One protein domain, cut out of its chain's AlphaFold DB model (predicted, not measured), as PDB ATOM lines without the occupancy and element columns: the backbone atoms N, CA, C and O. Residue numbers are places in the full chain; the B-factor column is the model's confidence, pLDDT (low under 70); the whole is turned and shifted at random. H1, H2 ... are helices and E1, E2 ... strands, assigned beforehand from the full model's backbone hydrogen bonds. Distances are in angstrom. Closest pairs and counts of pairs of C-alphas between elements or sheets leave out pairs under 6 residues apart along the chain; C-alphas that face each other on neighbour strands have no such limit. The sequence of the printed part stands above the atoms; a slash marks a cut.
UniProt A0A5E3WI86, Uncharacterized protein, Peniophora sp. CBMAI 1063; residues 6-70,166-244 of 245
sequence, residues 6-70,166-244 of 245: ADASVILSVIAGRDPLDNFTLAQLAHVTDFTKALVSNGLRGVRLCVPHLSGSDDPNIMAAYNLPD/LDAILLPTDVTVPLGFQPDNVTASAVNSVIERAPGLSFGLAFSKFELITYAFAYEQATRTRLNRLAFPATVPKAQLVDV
ATOM      1  N   ALA A   6     365.414 615.276 488.076       93.19
ATOM      2  CA  ALA A   6     366.312 614.225 488.550       93.19
ATOM      3  C   ALA A   6     367.706 614.770 488.907       93.19
ATOM      4  O   ALA A   6     368.167 614.574 490.029       93.19
ATOM      5  N   ASP A   7     368.337 615.525 488.002       91.69
ATOM      6  CA  ASP A   7     369.659 616.123 488.243       91.69
ATOM      7  C   ASP A   7     369.622 617.118 489.414       91.69
ATOM      8  O   ASP A   7     370.511 617.122 490.265       91.69
ATOM      9  N   ALA A   8     368.573 617.945 489.491       91.19
ATOM     10  CA  ALA A   8     368.391 618.874 490.605       91.19
ATOM     11  C   ALA A   8     368.276 618.135 491.950       91.19
ATOM     12  O   ALA A   8     368.825 618.599 492.948       91.19
ATOM     13  N   SER A   9     367.622 616.970 491.966       91.31
ATOM     14  CA  SER A   9     367.463 616.135 493.165       91.31
ATOM     15  C   SER A   9     368.774 615.484 493.601       91.31
ATOM     16  O   SER A   9     369.038 615.392 494.800       91.31
ATOM     17  N   VAL A  10     369.620 615.072 492.651       92.19
ATOM     18  CA  VAL A  10     370.976 614.577 492.948       92.19
ATOM     19  C   VAL A  10     371.799 615.677 493.613       92.19
ATOM     20  O   VAL A  10     372.354 615.455 494.685       92.19
ATOM     21  N   ILE A  11     371.823 616.880 493.027       91.62
ATOM     22  CA  ILE A  11     372.557 618.022 493.591       91.62
ATOM     23  C   ILE A  11     372.032 618.359 494.991       91.62
ATOM     24  O   ILE A  11     372.823 618.497 495.920       91.62
ATOM     25  N   LEU A  12     370.707 618.446 495.164       90.88
ATOM     26  CA  LEU A  12     370.093 618.779 496.452       90.88
ATOM     27  C   LEU A  12     370.425 617.750 497.541       90.88
ATOM     28  O   LEU A  12     370.670 618.133 498.681       90.88
ATOM     29  N   SER A  13     370.509 616.467 497.183       90.00
ATOM     30  CA  SER A  13     370.908 615.391 498.105       90.00
ATOM     31  C   SER A  13     372.347 615.513 498.599       90.00
ATOM     32  O   SER A  13     372.675 614.947 499.636       90.00
ATOM     33  N   VAL A  14     373.198 616.240 497.871       91.25
ATOM     34  CA  VAL A  14     374.594 616.484 498.250       91.25
ATOM     35  C   VAL A  14     374.735 617.764 499.073       91.25
ATOM     36  O   VAL A  14     375.497 617.774 500.034       91.25
ATOM     37  N   ILE A  15     374.034 618.841 498.700       91.75
ATOM     38  CA  ILE A  15     374.232 620.165 499.319       91.75
ATOM     39  C   ILE A  15     373.343 620.420 500.542       91.75
ATOM     40  O   ILE A  15     373.656 621.298 501.338       91.75
ATOM     41  N   ALA A  16     372.227 619.699 500.697       90.75
ATOM     42  CA  ALA A  16     371.357 619.870 501.855       90.75
ATOM     43  C   ALA A  16     372.030 619.317 503.116       90.75
ATOM     44  O   ALA A  16     372.554 618.205 503.121       90.75
ATOM     45  N   GLY A  17     371.972 620.070 504.212       89.69
ATOM     46  CA  GLY A  17     372.685 619.724 505.435       89.69
ATOM     47  C   GLY A  17     372.515 620.774 506.519       89.69
ATOM     48  O   GLY A  17     372.085 621.891 506.252       89.69
ATOM     49  N   ARG A  18     372.848 620.390 507.752       93.38
ATOM     50  CA  ARG A  18     373.036 621.349 508.840       93.38
ATOM     51  C   ARG A  18     374.416 621.973 508.708       93.38
ATOM     52  O   ARG A  18     375.394 621.244 508.557       93.38
ATOM     53  N   ASP A  19     374.480 623.278 508.871       92.69
ATOM     54  CA  ASP A  19     375.701 624.057 508.950       92.69
ATOM     55  C   ASP A  19     375.713 624.821 510.287       92.69
ATOM     56  O   ASP A  19     374.811 625.613 510.553       92.69
ATOM     57  N   PRO A  20     376.694 624.596 511.178       92.25
ATOM     58  CA  PRO A  20     376.811 625.358 512.419       92.25
ATOM     59  C   PRO A  20     377.071 626.859 512.212       92.25
ATOM     60  O   PRO A  20     376.892 627.620 513.163       92.25
ATOM     61  N   LEU A  21     377.492 627.283 511.017       90.44
ATOM     62  CA  LEU A  21     377.666 628.692 510.656       90.44
ATOM     63  C   LEU A  21     376.373 629.341 510.133       90.44
ATOM     64  O   LEU A  21     376.313 630.565 510.058       90.44
ATOM     65  N   ASP A  22     375.334 628.550 509.848       93.06
ATOM     66  CA  ASP A  22     374.006 629.025 509.451       93.06
ATOM     67  C   ASP A  22     372.943 628.500 510.427       93.06
ATOM     68  O   ASP A  22     372.493 627.348 510.373       93.06
ATOM     69  N   ASN A  23     372.499 629.379 511.325       93.56
ATOM     70  CA  ASN A  23     371.529 629.044 512.362       93.56
ATOM     71  C   ASN A  23     370.173 628.566 511.807       93.56
ATOM     72  O   ASN A  23     369.494 627.792 512.490       93.56
ATOM     73  N   PHE A  24     369.779 628.957 510.592       89.62
ATOM     74  CA  PHE A  24     368.513 628.538 509.991       89.62
ATOM     75  C   PHE A  24     368.535 627.060 509.602       89.62
ATOM     76  O   PHE A  24     367.529 626.358 509.752       89.62
ATOM     77  N   THR A  25     369.693 626.540 509.193       91.00
ATOM     78  CA  THR A  25     369.842 625.117 508.850       91.00
ATOM     79  C   THR A  25     369.725 624.204 510.070       91.00
ATOM     80  O   THR A  25     369.392 623.026 509.937       91.00
ATOM     81  N   LEU A  26     369.926 624.726 511.285       90.94
ATOM     82  CA  LEU A  26     369.853 623.936 512.518       90.94
ATOM     83  C   LEU A  26     368.437 623.416 512.806       90.94
ATOM     84  O   LEU A  26     368.285 622.402 513.495       90.94
ATOM     85  N   ALA A  27     367.414 624.063 512.239       88.62
ATOM     86  CA  ALA A  27     366.031 623.602 512.293       88.62
ATOM     87  C   ALA A  27     365.775 622.354 511.423       88.62
ATOM     88  O   ALA A  27     364.793 621.642 511.645       88.62
ATOM     89  N   GLN A  28     366.650 622.047 510.458       84.06
ATOM     90  CA  GLN A  28     366.542 620.850 509.622       84.06
ATOM     91  C   GLN A  28     366.747 619.575 510.452       84.06
ATOM     92  O   GLN A  28     367.446 619.582 511.464       84.06
ATOM     93  N   LEU A  29     366.189 618.440 510.024       80.44
ATOM     94  CA  LEU A  29     366.484 617.134 510.627       80.44
ATOM     95  C   LEU A  29     367.976 616.776 510.507       80.44
ATOM     96  O   LEU A  29     368.631 617.109 509.523       80.44
ATOM     97  N   ALA A  30     368.505 616.059 511.505       80.69
ATOM     98  CA  ALA A  30     369.914 615.650 511.532       80.69
ATOM     99  C   ALA A  30     370.283 614.683 510.391       80.69
ATOM    100  O   ALA A  30     371.411 614.700 509.910       80.69
ATOM    101  N   HIS A  31     369.335 613.848 509.960       83.88
ATOM    102  CA  HIS A  31     369.500 612.979 508.802       83.88
ATOM    103  C   HIS A  31     368.878 613.646 507.574       83.88
ATOM    104  O   HIS A  31     367.662 613.838 507.518       83.88
ATOM    105  N   VAL A  32     369.707 613.952 506.578       81.69
ATOM    106  CA  VAL A  32     369.254 614.504 505.298       81.69
ATOM    107  C   VAL A  32     368.682 613.387 504.440       81.69
ATOM    108  O   VAL A  32     369.296 612.336 504.258       81.69
ATOM    109  N   THR A  33     367.467 613.584 503.945       81.56
ATOM    110  CA  THR A  33     366.825 612.620 503.054       81.56
ATOM    111  C   THR A  33     367.511 612.631 501.693       81.56
ATOM    112  O   THR A  33     367.775 613.688 501.136       81.56
ATOM    113  N   ASP A  34     367.743 611.447 501.132       89.88
ATOM    114  CA  ASP A  34     368.083 611.292 499.719       89.88
ATOM    115  C   ASP A  34     366.879 611.712 498.859       89.88
ATOM    116  O   ASP A  34     365.864 611.006 498.791       89.88
ATOM    117  N   PHE A  35     366.977 612.885 498.233       90.56
ATOM    118  CA  PHE A  35     365.898 613.489 497.460       90.56
ATOM    119  C   PHE A  35     365.633 612.737 496.152       90.56
ATOM    120  O   PHE A  35     364.547 612.884 495.591       90.56
ATOM    121  N   THR A  36     366.533 611.860 495.678       93.25
ATOM    122  CA  THR A  36     366.238 611.041 494.489       93.25
ATOM    123  C   THR A  36     365.134 610.018 494.757       93.25
ATOM    124  O   THR A  36     364.507 609.516 493.827       93.25
ATOM    125  N   LYS A  37     364.830 609.732 496.030       92.69
ATOM    126  CA  LYS A  37     363.696 608.879 496.422       92.69
ATOM    127  C   LYS A  37     362.335 609.510 496.122       92.69
ATOM    128  O   LYS A  37     361.339 608.793 496.098       92.69
ATOM    129  N   ALA A  38     362.286 610.817 495.866       91.50
ATOM    130  CA  ALA A  38     361.076 611.523 495.454       91.50
ATOM    131  C   ALA A  38     360.787 611.404 493.940       91.50
ATOM    132  O   ALA A  38     359.754 611.874 493.476       91.50
ATOM    133  N   LEU A  39     361.656 610.765 493.145       93.69
ATOM    134  CA  LEU A  39     361.496 610.646 491.689       93.69
ATOM    135  C   LEU A  39     360.449 609.585 491.304       93.69
ATOM    136  O   LEU A  39     360.763 608.502 490.811       93.69
ATOM    137  N   VAL A  40     359.173 609.907 491.524       94.31
ATOM    138  CA  VAL A  40     358.024 609.023 491.287       94.31
ATOM    139  C   VAL A  40     357.187 609.539 490.113       94.31
ATOM    140  O   VAL A  40     356.544 610.580 490.198       94.31
ATOM    141  N   SER A  41     357.165 608.801 489.001       92.19
ATOM    142  CA  SER A  41     356.551 609.253 487.738       92.19
ATOM    143  C   SER A  41     355.027 609.412 487.789       92.19
ATOM    144  O   SER A  41     354.467 610.214 487.049       92.19
ATOM    145  N   ASN A  42     354.340 608.686 488.672       93.00
ATOM    146  CA  ASN A  42     352.903 608.827 488.927       93.00
ATOM    147  C   ASN A  42     352.601 609.667 490.183       93.00
ATOM    148  O   ASN A  42     351.495 609.591 490.719       93.00
ATOM    149  N   GLY A  43     353.566 610.474 490.630       91.12
ATOM    150  CA  GLY A  43     353.520 611.249 491.869       91.12
ATOM    151  C   GLY A  43     352.399 612.287 491.974       91.12
ATOM    152  O   GLY A  43     352.125 612.765 493.066       91.12
ATOM    153  N   LEU A  44     351.722 612.608 490.867       90.12
ATOM    154  CA  LEU A  44     350.565 613.512 490.828       90.12
ATOM    155  C   LEU A  44     349.213 612.816 491.043       90.12
ATOM    156  O   LEU A  44     348.173 613.474 491.092       90.12
ATOM    157  N   ARG A  45     349.173 611.483 491.139       91.25
ATOM    158  CA  ARG A  45     347.903 610.757 491.245       91.25
ATOM    159  C   ARG A  45     347.199 611.080 492.566       91.25
ATOM    160  O   ARG A  45     347.664 610.690 493.627       91.25
ATOM    161  N   GLY A  46     346.029 611.713 492.467       88.12
ATOM    162  CA  GLY A  46     345.209 612.090 493.625       88.12
ATOM    163  C   GLY A  46     345.608 613.415 494.280       88.12
ATOM    164  O   GLY A  46     344.950 613.813 495.235       88.12
ATOM    165  N   VAL A  47     346.629 614.095 493.750       89.62
ATOM    166  CA  VAL A  47     347.127 615.376 494.263       89.62
ATOM    167  C   VAL A  47     346.181 616.507 493.871       89.62
ATOM    168  O   VAL A  47     345.717 616.594 492.731       89.62
ATOM    169  N   ARG A  48     345.903 617.392 494.822       86.19
ATOM    170  CA  ARG A  48     345.033 618.558 494.683       86.19
ATOM    171  C   ARG A  48     345.889 619.803 494.490       86.19
ATOM    172  O   ARG A  48     346.436 620.349 495.443       86.19
ATOM    173  N   LEU A  49     345.997 620.243 493.240       82.12
ATOM    174  CA  LEU A  49     346.753 621.433 492.854       82.12
ATOM    175  C   LEU A  49     345.824 622.628 492.623       82.12
ATOM    176  O   LEU A  49     344.720 622.465 492.102       82.12
ATOM    177  N   CYS A  50     346.294 623.827 492.956       77.12
ATOM    178  CA  CYS A  50     345.632 625.086 492.609       77.12
ATOM    179  C   CYS A  50     346.501 625.912 491.665       77.12
ATOM    180  O   CYS A  50     347.698 626.028 491.898       77.12
ATOM    181  N   VAL A  51     345.891 626.521 490.647       78.50
ATOM    182  CA  VAL A  51     346.513 627.551 489.802       78.50
ATOM    183  C   VAL A  51     345.846 628.878 490.148       78.50
ATOM    184  O   VAL A  51     344.685 629.076 489.758       78.50
ATOM    185  N   PRO A  52     346.496 629.762 490.920       71.50
ATOM    186  CA  PRO A  52     345.847 630.968 491.352       71.50
ATOM    187  C   PRO A  52     345.855 632.050 490.267       71.50
ATOM    188  O   PRO A  52     346.746 632.112 489.422       71.50
ATOM    189  N   HIS A  53     344.866 632.931 490.320       69.25
ATOM    190  CA  HIS A  53     344.849 634.195 489.616       69.25
ATOM    191  C   HIS A  53     345.668 635.183 490.440       69.25
ATOM    192  O   HIS A  53     345.313 635.496 491.578       69.25
ATOM    193  N   LEU A  54     346.777 635.642 489.872       62.53
ATOM    194  CA  LEU A  54     347.543 636.749 490.418       62.53
ATOM    195  C   LEU A  54     347.140 638.009 489.648       62.53
ATOM    196  O   LEU A  54     347.237 638.049 488.420       62.53
ATOM    197  N   SER A  55     346.640 639.017 490.363       54.12
ATOM    198  CA  SER A  55     346.324 640.325 489.789       54.12
ATOM    199  C   SER A  55     347.591 640.949 489.186       54.12
ATOM    200  O   SER A  55     348.645 640.955 489.816       54.12
ATOM    201  N   GLY A  56     347.501 641.453 487.950       54.50
ATOM    202  CA  GLY A  56     348.622 642.084 487.232       54.50
ATOM    203  C   GLY A  56     349.331 641.201 486.196       54.50
ATOM    204  O   GLY A  56     350.215 641.681 485.495       54.50
ATOM    205  N   SER A  57     348.936 639.934 486.054       56.53
ATOM    206  CA  SER A  57     349.437 639.066 484.986       56.53
ATOM    207  C   SER A  57     348.604 639.212 483.704       56.53
ATOM    208  O   SER A  57     347.567 638.562 483.565       56.53
ATOM    209  N   ASP A  58     349.098 639.982 482.731       56.81
ATOM    210  CA  ASP A  58     348.522 640.080 481.376       56.81
ATOM    211  C   ASP A  58     348.952 638.924 480.442       56.81
ATOM    212  O   ASP A  58     348.675 638.948 479.237       56.81
ATOM    213  N   ASP A  59     349.659 637.906 480.956       58.38
ATOM    214  CA  ASP A  59     350.114 636.785 480.130       58.38
ATOM    215  C   ASP A  59     348.925 635.886 479.723       58.38
ATOM    216  O   ASP A  59     348.301 635.246 480.577       58.38
ATOM    217  N   PRO A  60     348.623 635.771 478.413       56.19
ATOM    218  CA  PRO A  60     347.498 634.975 477.920       56.19
ATOM    219  C   PRO A  60     347.654 633.466 478.166       56.19
ATOM    220  O   PRO A  60     346.696 632.719 477.967       56.19
ATOM    221  N   ASN A  61     348.836 632.995 478.571       55.28
ATOM    222  CA  ASN A  61     349.078 631.598 478.926       55.28
ATOM    223  C   ASN A  61     348.629 631.262 480.360       55.28
ATOM    224  O   ASN A  61     348.600 630.086 480.730       55.28
ATOM    225  N   ILE A  62     348.269 632.262 481.171       57.41
ATOM    226  CA  ILE A  62     347.879 632.084 482.572       57.41
ATOM    227  C   ILE A  62     346.351 632.006 482.661       57.41
ATOM    228  O   ILE A  62     345.647 632.984 482.897       57.41
ATOM    229  N   MET A  63     345.822 630.797 482.467       50.91
ATOM    230  CA  MET A  63     344.405 630.495 482.693       50.91
ATOM    231  C   MET A  63     344.211 630.095 484.160       50.91
ATOM    232  O   MET A  63     344.572 628.991 484.567       50.91
ATOM    233  N   ALA A  64     343.685 631.012 484.971       57.19
ATOM    234  CA  ALA A  64     343.562 630.826 486.414       57.19
ATOM    235  C   ALA A  64     342.331 630.003 486.827       57.19
ATOM    236  O   ALA A  64     341.287 630.046 486.174       57.19
ATOM    237  N   ALA A  65     342.444 629.292 487.953       58.25
ATOM    238  CA  ALA A  65     341.362 628.501 488.536       58.25
ATOM    239  C   ALA A  65     340.748 629.140 489.802       58.25
ATOM    240  O   ALA A  65     339.544 628.998 490.008       58.25
ATOM    241  N   TYR A  66     341.534 629.841 490.638       66.19
ATOM    242  CA  TYR A  66     341.086 630.406 491.932       66.19
ATOM    243  C   TYR A  66     341.890 631.648 492.346       66.19
ATOM    244  O   TYR A  66     343.005 631.795 491.892       66.19
ATOM    245  N   ASN A  67     341.419 632.518 493.245       73.38
ATOM    246  CA  ASN A  67     342.266 633.586 493.820       73.38
ATOM    247  C   ASN A  67     342.938 633.093 495.113       73.38
ATOM    248  O   ASN A  67     342.294 632.399 495.909       73.38
ATOM    249  N   LEU A  68     344.203 633.463 495.351       78.19
ATOM    250  CA  LEU A  68     344.798 633.301 496.684       78.19
ATOM    251  C   LEU A  68     344.096 634.251 497.672       78.19
ATOM    252  O   LEU A  68     343.834 635.397 497.302       78.19
ATOM    253  N   PRO A  69     343.775 633.809 498.904       83.94
ATOM    254  CA  PRO A  69     343.214 634.696 499.917       83.94
ATOM    255  C   PRO A  69     344.161 635.870 500.184       83.94
ATOM    256  O   PRO A  69     345.374 635.683 500.196       83.94
ATOM    257  N   ASP A  70     343.598 637.066 500.348       84.31
ATOM    258  CA  ASP A  70     344.288 638.324 500.673       84.31
ATOM    259  C   ASP A  70     345.421 638.745 499.711       84.31
ATOM    260  O   ASP A  70     346.103 639.739 499.943       84.31
ATOM    261  N   LEU A 166     344.353 621.738 499.590       86.56
ATOM    262  CA  LEU A 166     345.323 621.579 498.506       86.56
ATOM    263  C   LEU A 166     346.628 620.986 499.029       86.56
ATOM    264  O   LEU A 166     347.053 621.284 500.144       86.56
ATOM    265  N   ASP A 167     347.296 620.233 498.167       85.75
ATOM    266  CA  ASP A 167     348.636 619.707 498.421       85.75
ATOM    267  C   ASP A 167     349.721 620.692 497.959       85.75
ATOM    268  O   ASP A 167     350.768 620.812 498.592       85.75
ATOM    269  N   ALA A 168     349.468 621.439 496.876       84.88
ATOM    270  CA  ALA A 168     350.372 622.484 496.397       84.88
ATOM    271  C   ALA A 168     349.656 623.583 495.594       84.88
ATOM    272  O   ALA A 168     348.572 623.395 495.034       84.88
ATOM    273  N   ILE A 169     350.315 624.739 495.523       81.44
ATOM    274  CA  ILE A 169     349.938 625.882 494.689       81.44
ATOM    275  C   ILE A 169     350.934 625.961 493.538       81.44
ATOM    276  O   ILE A 169     352.135 625.778 493.733       81.44
ATOM    277  N   LEU A 170     350.409 626.218 492.349       78.62
ATOM    278  CA  LEU A 170     351.134 626.223 491.100       78.62
ATOM    279  C   LEU A 170     351.155 627.628 490.515       78.62
ATOM    280  O   LEU A 170     350.113 628.138 490.115       78.62
ATOM    281  N   LEU A 171     352.338 628.231 490.445       74.81
ATOM    282  CA  LEU A 171     352.515 629.574 489.899       74.81
ATOM    283  C   LEU A 171     353.274 629.527 488.570       74.81
ATOM    284  O   LEU A 171     354.301 628.845 488.505       74.81
ATOM    285  N   PRO A 172     352.810 630.252 487.539       69.06
ATOM    286  CA  PRO A 172     353.611 630.545 486.358       69.06
ATOM    287  C   PRO A 172     354.852 631.355 486.760       69.06
ATOM    288  O   PRO A 172     354.722 632.359 487.456       69.06
ATOM    289  N   THR A 173     356.047 630.927 486.351       68.94
ATOM    290  CA  THR A 173     357.308 631.655 486.593       68.94
ATOM    291  C   THR A 173     358.266 631.542 485.417       68.94
ATOM    292  O   THR A 173     358.123 630.650 484.595       68.94
ATOM    293  N   ASP A 174     359.306 632.365 485.351       61.28
ATOM    294  CA  ASP A 174     360.216 632.362 484.195       61.28
ATOM    295  C   ASP A 174     361.400 631.374 484.312       61.28
ATOM    296  O   ASP A 174     362.149 631.181 483.355       61.28
ATOM    297  N   VAL A 175     361.602 630.725 485.473       57.06
ATOM    298  CA  VAL A 175     362.903 630.087 485.827       57.06
ATOM    299  C   VAL A 175     362.789 628.623 486.303       57.06
ATOM    300  O   VAL A 175     363.752 628.027 486.783       57.06
ATOM    301  N   THR A 176     361.620 627.993 486.181       70.25
ATOM    302  CA  THR A 176     361.337 626.676 486.796       70.25
ATOM    303  C   THR A 176     361.028 625.569 485.773       70.25
ATOM    304  O   THR A 176     361.391 625.680 484.601       70.25
ATOM    305  N   VAL A 177     360.430 624.444 486.208       81.56
ATOM    306  CA  VAL A 177     360.096 623.302 485.336       81.56
ATOM    307  C   VAL A 177     359.200 623.793 484.193       81.56
ATOM    308  O   VAL A 177     358.107 624.281 484.486       81.56
ATOM    309  N   PRO A 178     359.615 623.680 482.914       81.81
ATOM    310  CA  PRO A 178     358.923 624.364 481.826       81.81
ATOM    311  C   PRO A 178     357.467 623.917 481.657       81.81
ATOM    312  O   PRO A 178     357.183 622.745 481.393       81.81
ATOM    313  N   LEU A 179     356.548 624.875 481.753       82.69
ATOM    314  CA  LEU A 179     355.141 624.717 481.404       82.69
ATOM    315  C   LEU A 179     354.959 624.808 479.888       82.69
ATOM    316  O   LEU A 179     354.255 623.997 479.290       82.69
ATOM    317  N   GLY A 180     355.661 625.749 479.263       85.00
ATOM    318  CA  GLY A 180     355.582 625.999 477.835       85.00
ATOM    319  C   GLY A 180     356.597 627.036 477.377       85.00
ATOM    320  O   GLY A 180     357.555 627.359 478.080       85.00
ATOM    321  N   PHE A 181     356.369 627.545 476.171       86.06
ATOM    322  CA  PHE A 181     357.166 628.600 475.565       86.06
ATOM    323  C   PHE A 181     356.242 629.682 475.028       86.06
ATOM    324  O   PHE A 181     355.169 629.377 474.504       86.06
ATOM    325  N   GLN A 182     356.680 630.932 475.118       85.62
ATOM    326  CA  GLN A 182     356.009 632.045 474.467       85.62
ATOM    327  C   GLN A 182     355.908 631.788 472.944       85.62
ATOM    328  O   GLN A 182     356.880 631.303 472.345       85.62
ATOM    329  N   PRO A 183     354.770 632.111 472.300       87.44
ATOM    330  CA  PRO A 183     354.549 631.880 470.871       87.44
ATOM    331  C   PRO A 183     355.568 632.567 469.951       87.44
ATOM    332  O   PRO A 183     356.091 633.630 470.271       87.44
ATOM    333  N   ASP A 184     355.782 632.018 468.751       89.12
ATOM    334  CA  ASP A 184     356.733 632.587 467.776       89.12
ATOM    335  C   ASP A 184     356.351 633.988 467.275       89.12
ATOM    336  O   ASP A 184     357.207 634.739 466.813       89.12
ATOM    337  N   ASN A 185     355.070 634.348 467.364       89.69
ATOM    338  CA  ASN A 185     354.547 635.644 466.939       89.69
ATOM    339  C   ASN A 185     354.523 636.693 468.060       89.69
ATOM    340  O   ASN A 185     353.995 637.785 467.848       89.69
ATOM    341  N   VAL A 186     355.044 636.377 469.249       87.69
ATOM    342  CA  VAL A 186     355.098 637.344 470.341       87.69
ATOM    343  C   VAL A 186     356.131 638.429 470.030       87.69
ATOM    344  O   VAL A 186     357.253 638.144 469.614       87.69
ATOM    345  N   THR A 187     355.773 639.692 470.243       89.81
ATOM    346  CA  THR A 187     356.743 640.785 470.140       89.81
ATOM    347  C   THR A 187     357.692 640.718 471.328       89.81
ATOM    348  O   THR A 187     357.238 640.633 472.472       89.81
ATOM    349  N   ALA A 188     358.996 640.758 471.057       88.81
ATOM    350  CA  ALA A 188     359.986 640.838 472.117       88.81
ATOM    351  C   ALA A 188     359.802 642.136 472.918       88.81
ATOM    352  O   ALA A 188     359.604 643.204 472.331       88.81
ATOM    353  N   SER A 189     359.858 642.045 474.245       88.00
ATOM    354  CA  SER A 189     359.871 643.215 475.115       88.00
ATOM    355  C   SER A 189     361.105 644.071 474.823       88.00
ATOM    356  O   SER A 189     362.116 643.587 474.301       88.00
ATOM    357  N   ALA A 190     361.039 645.355 475.175       86.12
ATOM    358  CA  ALA A 190     362.240 646.176 475.197       86.12
ATOM    359  C   ALA A 190     363.277 645.540 476.136       86.12
ATOM    360  O   ALA A 190     362.922 644.913 477.137       86.12
ATOM    361  N   VAL A 191     364.557 645.694 475.805       79.94
ATOM    362  CA  VAL A 191     365.634 645.260 476.696       79.94
ATOM    363  C   VAL A 191     365.677 646.228 477.874       79.94
ATOM    364  O   VAL A 191     366.032 647.393 477.694       79.94
ATOM    365  N   ASN A 192     365.323 645.742 479.061       74.62
ATOM    366  CA  ASN A 192     365.440 646.473 480.319       74.62
ATOM    367  C   ASN A 192     366.149 645.576 481.341       74.62
ATOM    368  O   ASN A 192     365.512 644.868 482.111       74.62
ATOM    369  N   SER A 193     367.482 645.539 481.282       72.94
ATOM    370  CA  SER A 193     368.359 644.540 481.929       72.94
ATOM    371  C   SER A 193     368.204 643.106 481.405       72.94
ATOM    372  O   SER A 193     369.190 642.496 480.995       72.94
ATOM    373  N   VAL A 194     366.980 642.582 481.348       76.88
ATOM    374  CA  VAL A 194     366.641 641.276 480.769       76.88
ATOM    375  C   VAL A 194     365.500 641.410 479.759       76.88
ATOM    376  O   VAL A 194     364.817 642.431 479.688       76.88
ATOM    377  N   ILE A 195     365.327 640.385 478.923       80.75
ATOM    378  CA  ILE A 195     364.162 640.259 478.044       80.75
ATOM    379  C   ILE A 195     363.111 639.449 478.801       80.75
ATOM    380  O   ILE A 195     363.300 638.255 479.017       80.75
ATOM    381  N   GLU A 196     362.018 640.100 479.183       79.81
ATOM    382  CA  GLU A 196     360.915 639.498 479.947       79.81
ATOM    383  C   GLU A 196     359.957 638.702 479.054       79.81
ATOM    384  O   GLU A 196     359.322 637.747 479.488       79.81
ATOM    385  N   ARG A 197     359.857 639.073 477.773       82.94
ATOM    386  CA  ARG A 197     358.997 638.390 476.804       82.94
ATOM    387  C   ARG A 197     359.686 638.317 475.457       82.94
ATOM    388  O   ARG A 197     360.115 639.338 474.936       82.94
ATOM    389  N   ALA A 198     359.772 637.133 474.863       85.94
ATOM    390  CA  ALA A 198     360.269 636.954 473.499       85.94
ATOM    391  C   ALA A 198     359.845 635.602 472.915       85.94
ATOM    392  O   ALA A 198     359.542 634.683 473.680       85.94
ATOM    393  N   PRO A 199     359.862 635.447 471.577       87.44
ATOM    394  CA  PRO A 199     359.591 634.176 470.917       87.44
ATOM    395  C   PRO A 199     360.416 633.028 471.493       87.44
ATOM    396  O   PRO A 199     361.647 633.050 471.465       87.44
ATOM    397  N   GLY A 200     359.742 631.989 471.982       84.44
ATOM    398  CA  GLY A 200     360.415 630.816 472.524       84.44
ATOM    399  C   GLY A 200     361.012 630.981 473.920       84.44
ATOM    400  O   GLY A 200     361.718 630.071 474.351       84.44
ATOM    401  N   LEU A 201     360.756 632.092 474.621       84.62
ATOM    402  CA  LEU A 201     361.104 632.225 476.035       84.62
ATOM    403  C   LEU A 201     360.237 631.261 476.856       84.62
ATOM    404  O   LEU A 201     359.026 631.187 476.645       84.62
ATOM    405  N   SER A 202     360.849 630.474 477.739       81.25
ATOM    406  CA  SER A 202     360.116 629.515 478.568       81.25
ATOM    407  C   SER A 202     359.425 630.200 479.737       81.25
ATOM    408  O   SER A 202     360.009 631.080 480.355       81.25
ATOM    409  N   PHE A 203     358.252 629.692 480.093       75.62
ATOM    410  CA  PHE A 203     357.628 629.903 481.396       75.62
ATOM    411  C   PHE A 203     357.371 628.535 482.032       75.62
ATOM    412  O   PHE A 203     357.338 627.502 481.354       75.62
ATOM    413  N   GLY A 204     357.241 628.503 483.344       67.94
ATOM    414  CA  GLY A 204     357.431 627.331 484.177       67.94
ATOM    415  C   GLY A 204     356.536 627.323 485.398       67.94
ATOM    416  O   GLY A 204     355.735 628.223 485.617       67.94
ATOM    417  N   LEU A 205     356.660 626.246 486.156       67.75
ATOM    418  CA  LEU A 205     355.887 625.967 487.349       67.75
ATOM    419  C   LEU A 205     356.750 626.073 488.606       67.75
ATOM    420  O   LEU A 205     357.672 625.274 488.796       67.75
ATOM    421  N   ALA A 206     356.413 627.010 489.493       64.50
ATOM    422  CA  ALA A 206     356.916 627.001 490.861       64.50
ATOM    423  C   ALA A 206     355.988 626.230 491.796       64.50
ATOM    424  O   ALA A 206     354.778 626.133 491.601       64.50
ATOM    425  N   PHE A 207     356.611 625.700 492.834       62.94
ATOM    426  CA  PHE A 207     356.048 624.755 493.771       62.94
ATOM    427  C   PHE A 207     356.583 625.130 495.177       62.94
ATOM    428  O   PHE A 207     357.746 625.526 495.282       62.94
ATOM    429  N   SER A 208     355.807 624.979 496.266       53.31
ATOM    430  CA  SER A 208     356.245 625.246 497.665       53.31
ATOM    431  C   SER A 208     356.039 624.050 498.647       53.31
ATOM    432  O   SER A 208     354.911 623.859 499.085       53.31
ATOM    433  N   LYS A 209     357.092 623.239 498.968       60.34
ATOM    434  CA  LYS A 209     357.262 622.132 499.982       60.34
ATOM    435  C   LYS A 209     358.291 621.028 499.585       60.34
ATOM    436  O   LYS A 209     358.949 621.104 498.561       60.34
ATOM    437  N   PHE A 210     358.490 619.989 500.407       58.00
ATOM    438  CA  PHE A 210     359.385 618.851 500.095       58.00
ATOM    439  C   PHE A 210     358.779 617.875 499.065       58.00
ATOM    440  O   PHE A 210     359.484 617.357 498.201       58.00
ATOM    441  N   GLU A 211     357.457 617.667 499.095       77.50
ATOM    442  CA  GLU A 211     356.735 616.773 498.166       77.50
ATOM    443  C   GLU A 211     356.747 617.266 496.712       77.50
ATOM    444  O   GLU A 211     356.372 616.546 495.788       77.50
ATOM    445  N   LEU A 212     357.232 618.481 496.481       81.88
ATOM    446  CA  LEU A 212     357.246 619.089 495.163       81.88
ATOM    447  C   LEU A 212     358.163 618.402 494.177       81.88
ATOM    448  O   LEU A 212     357.859 618.429 492.994       81.88
ATOM    449  N   ILE A 213     359.275 617.813 494.625       90.19
ATOM    450  CA  ILE A 213     360.163 617.089 493.707       90.19
ATOM    451  C   ILE A 213     359.375 615.961 493.043       90.19
ATOM    452  O   ILE A 213     359.476 615.770 491.834       90.19
ATOM    453  N   THR A 214     358.508 615.293 493.805       91.69
ATOM    454  CA  THR A 214     357.591 614.271 493.301       91.69
ATOM    455  C   THR A 214     356.631 614.833 492.255       91.69
ATOM    456  O   THR A 214     356.486 614.258 491.175       91.69
ATOM    457  N   TYR A 215     355.991 615.970 492.539       90.69
ATOM    458  CA  TYR A 215     355.015 616.589 491.632       90.69
ATOM    459  C   TYR A 215     355.673 617.133 490.361       90.69
ATOM    460  O   TYR A 215     355.214 616.858 489.252       90.69
ATOM    461  N   ALA A 216     356.785 617.845 490.524       90.44
ATOM    462  CA  ALA A 216     357.610 618.390 489.462       90.44
ATOM    463  C   ALA A 216     358.157 617.284 488.553       90.44
ATOM    464  O   ALA A 216     358.076 617.405 487.334       90.44
ATOM    465  N   PHE A 217     358.664 616.188 489.128       93.19
ATOM    466  CA  PHE A 217     359.175 615.055 488.359       93.19
ATOM    467  C   PHE A 217     358.058 614.351 487.590       93.19
ATOM    468  O   PHE A 217     358.205 614.102 486.398       93.19
ATOM    469  N   ALA A 218     356.921 614.066 488.228       93.69
ATOM    470  CA  ALA A 218     355.776 613.463 487.551       93.69
ATOM    471  C   ALA A 218     355.284 614.332 486.377       93.69
ATOM    472  O   ALA A 218     355.052 613.816 485.281       93.69
ATOM    473  N   TYR A 219     355.190 615.651 486.578       92.06
ATOM    474  CA  TYR A 219     354.855 616.605 485.520       92.06
ATOM    475  C   TYR A 219     355.901 616.606 484.390       92.06
ATOM    476  O   TYR A 219     355.548 616.491 483.214       92.06
ATOM    477  N   GLU A 220     357.190 616.691 484.730       93.44
ATOM    478  CA  GLU A 220     358.294 616.675 483.766       93.44
ATOM    479  C   GLU A 220     358.287 615.391 482.930       93.44
ATOM    480  O   GLU A 220     358.424 615.449 481.707       93.44
ATOM    481  N   GLN A 221     358.102 614.228 483.559       94.94
ATOM    482  CA  GLN A 221     358.100 612.941 482.866       94.94
ATOM    483  C   GLN A 221     356.893 612.776 481.941       94.94
ATOM    484  O   GLN A 221     357.032 612.163 480.879       94.94
ATOM    485  N   ALA A 222     355.739 613.329 482.319       93.88
ATOM    486  CA  ALA A 222     354.525 613.281 481.512       93.88
ATOM    487  C   ALA A 222     354.581 614.216 480.295       93.88
ATOM    488  O   ALA A 222     354.072 613.865 479.234       93.88
ATOM    489  N   THR A 223     355.191 615.396 480.436       92.38
ATOM    490  CA  THR A 223     355.136 616.446 479.403       92.38
ATOM    491  C   THR A 223     356.404 616.551 478.570       92.38
ATOM    492  O   THR A 223     356.339 616.813 477.370       92.38
ATOM    493  N   ARG A 224     357.569 616.361 479.199       92.88
ATOM    494  CA  ARG A 224     358.900 616.569 478.613       92.88
ATOM    495  C   ARG A 224     359.030 617.907 477.878       92.88
ATOM    496  O   ARG A 224     359.815 618.012 476.937       92.88
ATOM    497  N   THR A 225     358.309 618.939 478.330       90.88
ATOM    498  CA  THR A 225     358.156 620.224 477.626       90.88
ATOM    499  C   THR A 225     359.486 620.848 477.225       90.88
ATOM    500  O   THR A 225     359.621 621.338 476.107       90.88
ATOM    501  N   ARG A 226     360.511 620.762 478.084       88.31
ATOM    502  CA  ARG A 226     361.861 621.274 477.794       88.31
ATOM    503  C   ARG A 226     362.447 620.746 476.474       88.31
ATOM    504  O   ARG A 226     363.267 621.417 475.860       88.31
ATOM    505  N   LEU A 227     362.075 619.536 476.054       89.75
ATOM    506  CA  LEU A 227     362.589 618.904 474.837       89.75
ATOM    507  C   LEU A 227     361.871 619.377 473.565       89.75
ATOM    508  O   LEU A 227     362.379 619.140 472.473       89.75
ATOM    509  N   ASN A 228     360.734 620.067 473.691       89.38
ATOM    510  CA  ASN A 228     359.952 620.540 472.545       89.38
ATOM    511  C   ASN A 228     360.599 621.744 471.849       89.38
ATOM    512  O   ASN A 228     360.359 621.971 470.665       89.38
ATOM    513  N   ARG A 229     361.426 622.514 472.564       86.94
ATOM    514  CA  ARG A 229     362.197 623.622 471.998       86.94
ATOM    515  C   ARG A 229     363.531 623.741 472.720       86.94
ATOM    516  O   ARG A 229     363.583 623.992 473.921       86.94
ATOM    517  N   LEU A 230     364.617 623.548 471.981       81.38
ATOM    518  CA  LEU A 230     365.964 623.734 472.507       81.38
ATOM    519  C   LEU A 230     366.376 625.201 472.405       81.38
ATOM    520  O   LEU A 230     365.951 625.922 471.501       81.38
ATOM    521  N   ALA A 231     367.244 625.616 473.327       76.69
ATOM    522  CA  ALA A 231     367.946 626.882 473.212       76.69
ATOM    523  C   ALA A 231     368.743 626.926 471.895       76.69
ATOM    524  O   ALA A 231     369.154 625.889 471.363       76.69
ATOM    525  N   PHE A 232     368.962 628.125 471.361       80.31
ATOM    526  CA  PHE A 232     369.766 628.289 470.153       80.31
ATOM    527  C   PHE A 232     371.215 627.826 470.404       80.31
ATOM    528  O   PHE A 232     371.702 627.919 471.531       80.31
ATOM    529  N   PRO A 233     371.947 627.345 469.380       83.12
ATOM    530  CA  PRO A 233     373.198 626.602 469.577       83.12
ATOM    531  C   PRO A 233     374.268 627.290 470.437       83.12
ATOM    532  O   PRO A 233     375.050 626.607 471.093       83.12
ATOM    533  N   ALA A 234     374.309 628.626 470.454       81.19
ATOM    534  CA  ALA A 234     375.284 629.388 471.235       81.19
ATOM    535  C   ALA A 234     375.055 629.323 472.757       81.19
ATOM    536  O   ALA A 234     376.002 629.523 473.512       81.19
ATOM    537  N   THR A 235     373.833 629.028 473.211       76.25
ATOM    538  CA  THR A 235     373.473 628.935 474.637       76.25
ATOM    539  C   THR A 235     373.245 627.501 475.106       76.25
ATOM    540  O   THR A 235     372.992 627.276 476.287       76.25
ATOM    541  N   VAL A 236     373.367 626.510 474.216       79.31
ATOM    542  CA  VAL A 236     373.304 625.096 474.599       79.31
ATOM    543  C   VAL A 236     374.568 624.734 475.390       79.31
ATOM    544  O   VAL A 236     375.671 624.831 474.841       79.31
ATOM    545  N   PRO A 237     374.446 624.287 476.656       76.31
ATOM    546  CA  PRO A 237     375.598 623.849 477.434       76.31
ATOM    547  C   PRO A 237     376.309 622.684 476.739       76.31
ATOM    548  O   PRO A 237     375.671 621.696 476.373       76.31
ATOM    549  N   LYS A 238     377.631 622.795 476.577       82.25
ATOM    550  CA  LYS A 238     378.472 621.779 475.918       82.25
ATOM    551  C   LYS A 238     379.052 620.735 476.875       82.25
ATOM    552  O   LYS A 238     379.733 619.830 476.414       82.25
ATOM    553  N   ALA A 239     378.806 620.887 478.174       79.06
ATOM    554  CA  ALA A 239     379.301 620.003 479.218       79.06
ATOM    555  C   ALA A 239     378.187 619.662 480.216       79.06
ATOM    556  O   ALA A 239     377.272 620.459 480.460       79.06
ATOM    557  N   GLN A 240     378.288 618.466 480.778       71.25
ATOM    558  CA  GLN A 240     377.461 617.899 481.827       71.25
ATOM    559  C   GLN A 240     378.275 617.559 483.059       71.25
ATOM    560  O   GLN A 240     379.488 617.424 482.982       71.25
ATOM    561  N   LEU A 241     377.589 617.351 484.185       64.94
ATOM    562  CA  LEU A 241     378.217 616.816 485.396       64.94
ATOM    563  C   LEU A 241     378.983 615.519 485.098       64.94
ATOM    564  O   LEU A 241     380.125 615.392 485.510       64.94
ATOM    565  N   VAL A 242     378.416 614.613 484.293       75.31
ATOM    566  CA  VAL A 242     379.097 613.367 483.888       75.31
ATOM    567  C   VAL A 242     380.356 613.591 483.041       75.31
ATOM    568  O   VAL A 242     381.211 612.718 482.994       75.31
ATOM    569  N   ASP A 243     380.495 614.746 482.388       77.75
ATOM    570  CA  ASP A 243     381.668 615.051 481.562       77.75
ATOM    571  C   ASP A 243     382.854 615.569 482.401       77.75
ATOM    572  O   ASP A 243     383.953 615.731 481.872       77.75
ATOM    573  N   VAL A 244     382.635 615.869 483.689       77.06
ATOM    574  CA  VAL A 244     383.635 616.456 484.604       77.06
ATOM    575  C   VAL A 244     383.770 615.711 485.940       77.06
ATOM    576  O   VAL A 244     384.523 616.162 486.803       77.06
TER     577      VAL A 244
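What this domain is: This is residues 6 to 70 and 166 to 244 of the 245 residues of an uncharacterized protein of Peniophora sp. CBMAI 1063 (UniProt A0A5E3WI86). With little regular structure, mostly long loops loosely surround a small antiparallel sheet, E1 E3 E2, with H3 over one face; H1 and H2 pack together off the sheet, and residues 233 to 240 stick out. Of 144 printed residues, 39 are in named elements, in order H1 H2 E1 E2 E3 H3, class mixed. It is only just loose, close to compact, radius of gyration of the C-alphas 17.8 A, spanning 51 by 45 by 34 A.

How they stand to each other: H1, residues 6 to 15, touches H2, residues 35 to 38; their closest C-alphas, Ser 9 and Phe 35, are 5.3 A apart. E1, residues 171 to 173, is antiparallel to E3, residues 202 to 206, with N 173 and O 204 within hydrogen-bond range at 2.8 A. E2, residues 177 to 181, and E3 form a hairpin, with N 179 and O 203 at 2.8 A. H3, residues 212 to 223, is on the sheet over E2, height 8.6 A: two layers, helix and sheet. In H1 and H3 every O i to N i+4 pair is within hydrogen-bond range; H2 is too short for one.

Where its parts are: H1 begins at C-alpha 6 (366.312, 614.225, 488.550); H3, 16.1 A long, ends at C-alpha 223 (355.136, 616.446, 479.403).

The domain as a whole: Residues 71 to 165 are not printed, a gap of 16.9 A between C-alphas 70 and 166. The links H1 to H2 and E2 to E3 are long. pLDDT is under 70 in 26 residues, among them 53 to 66.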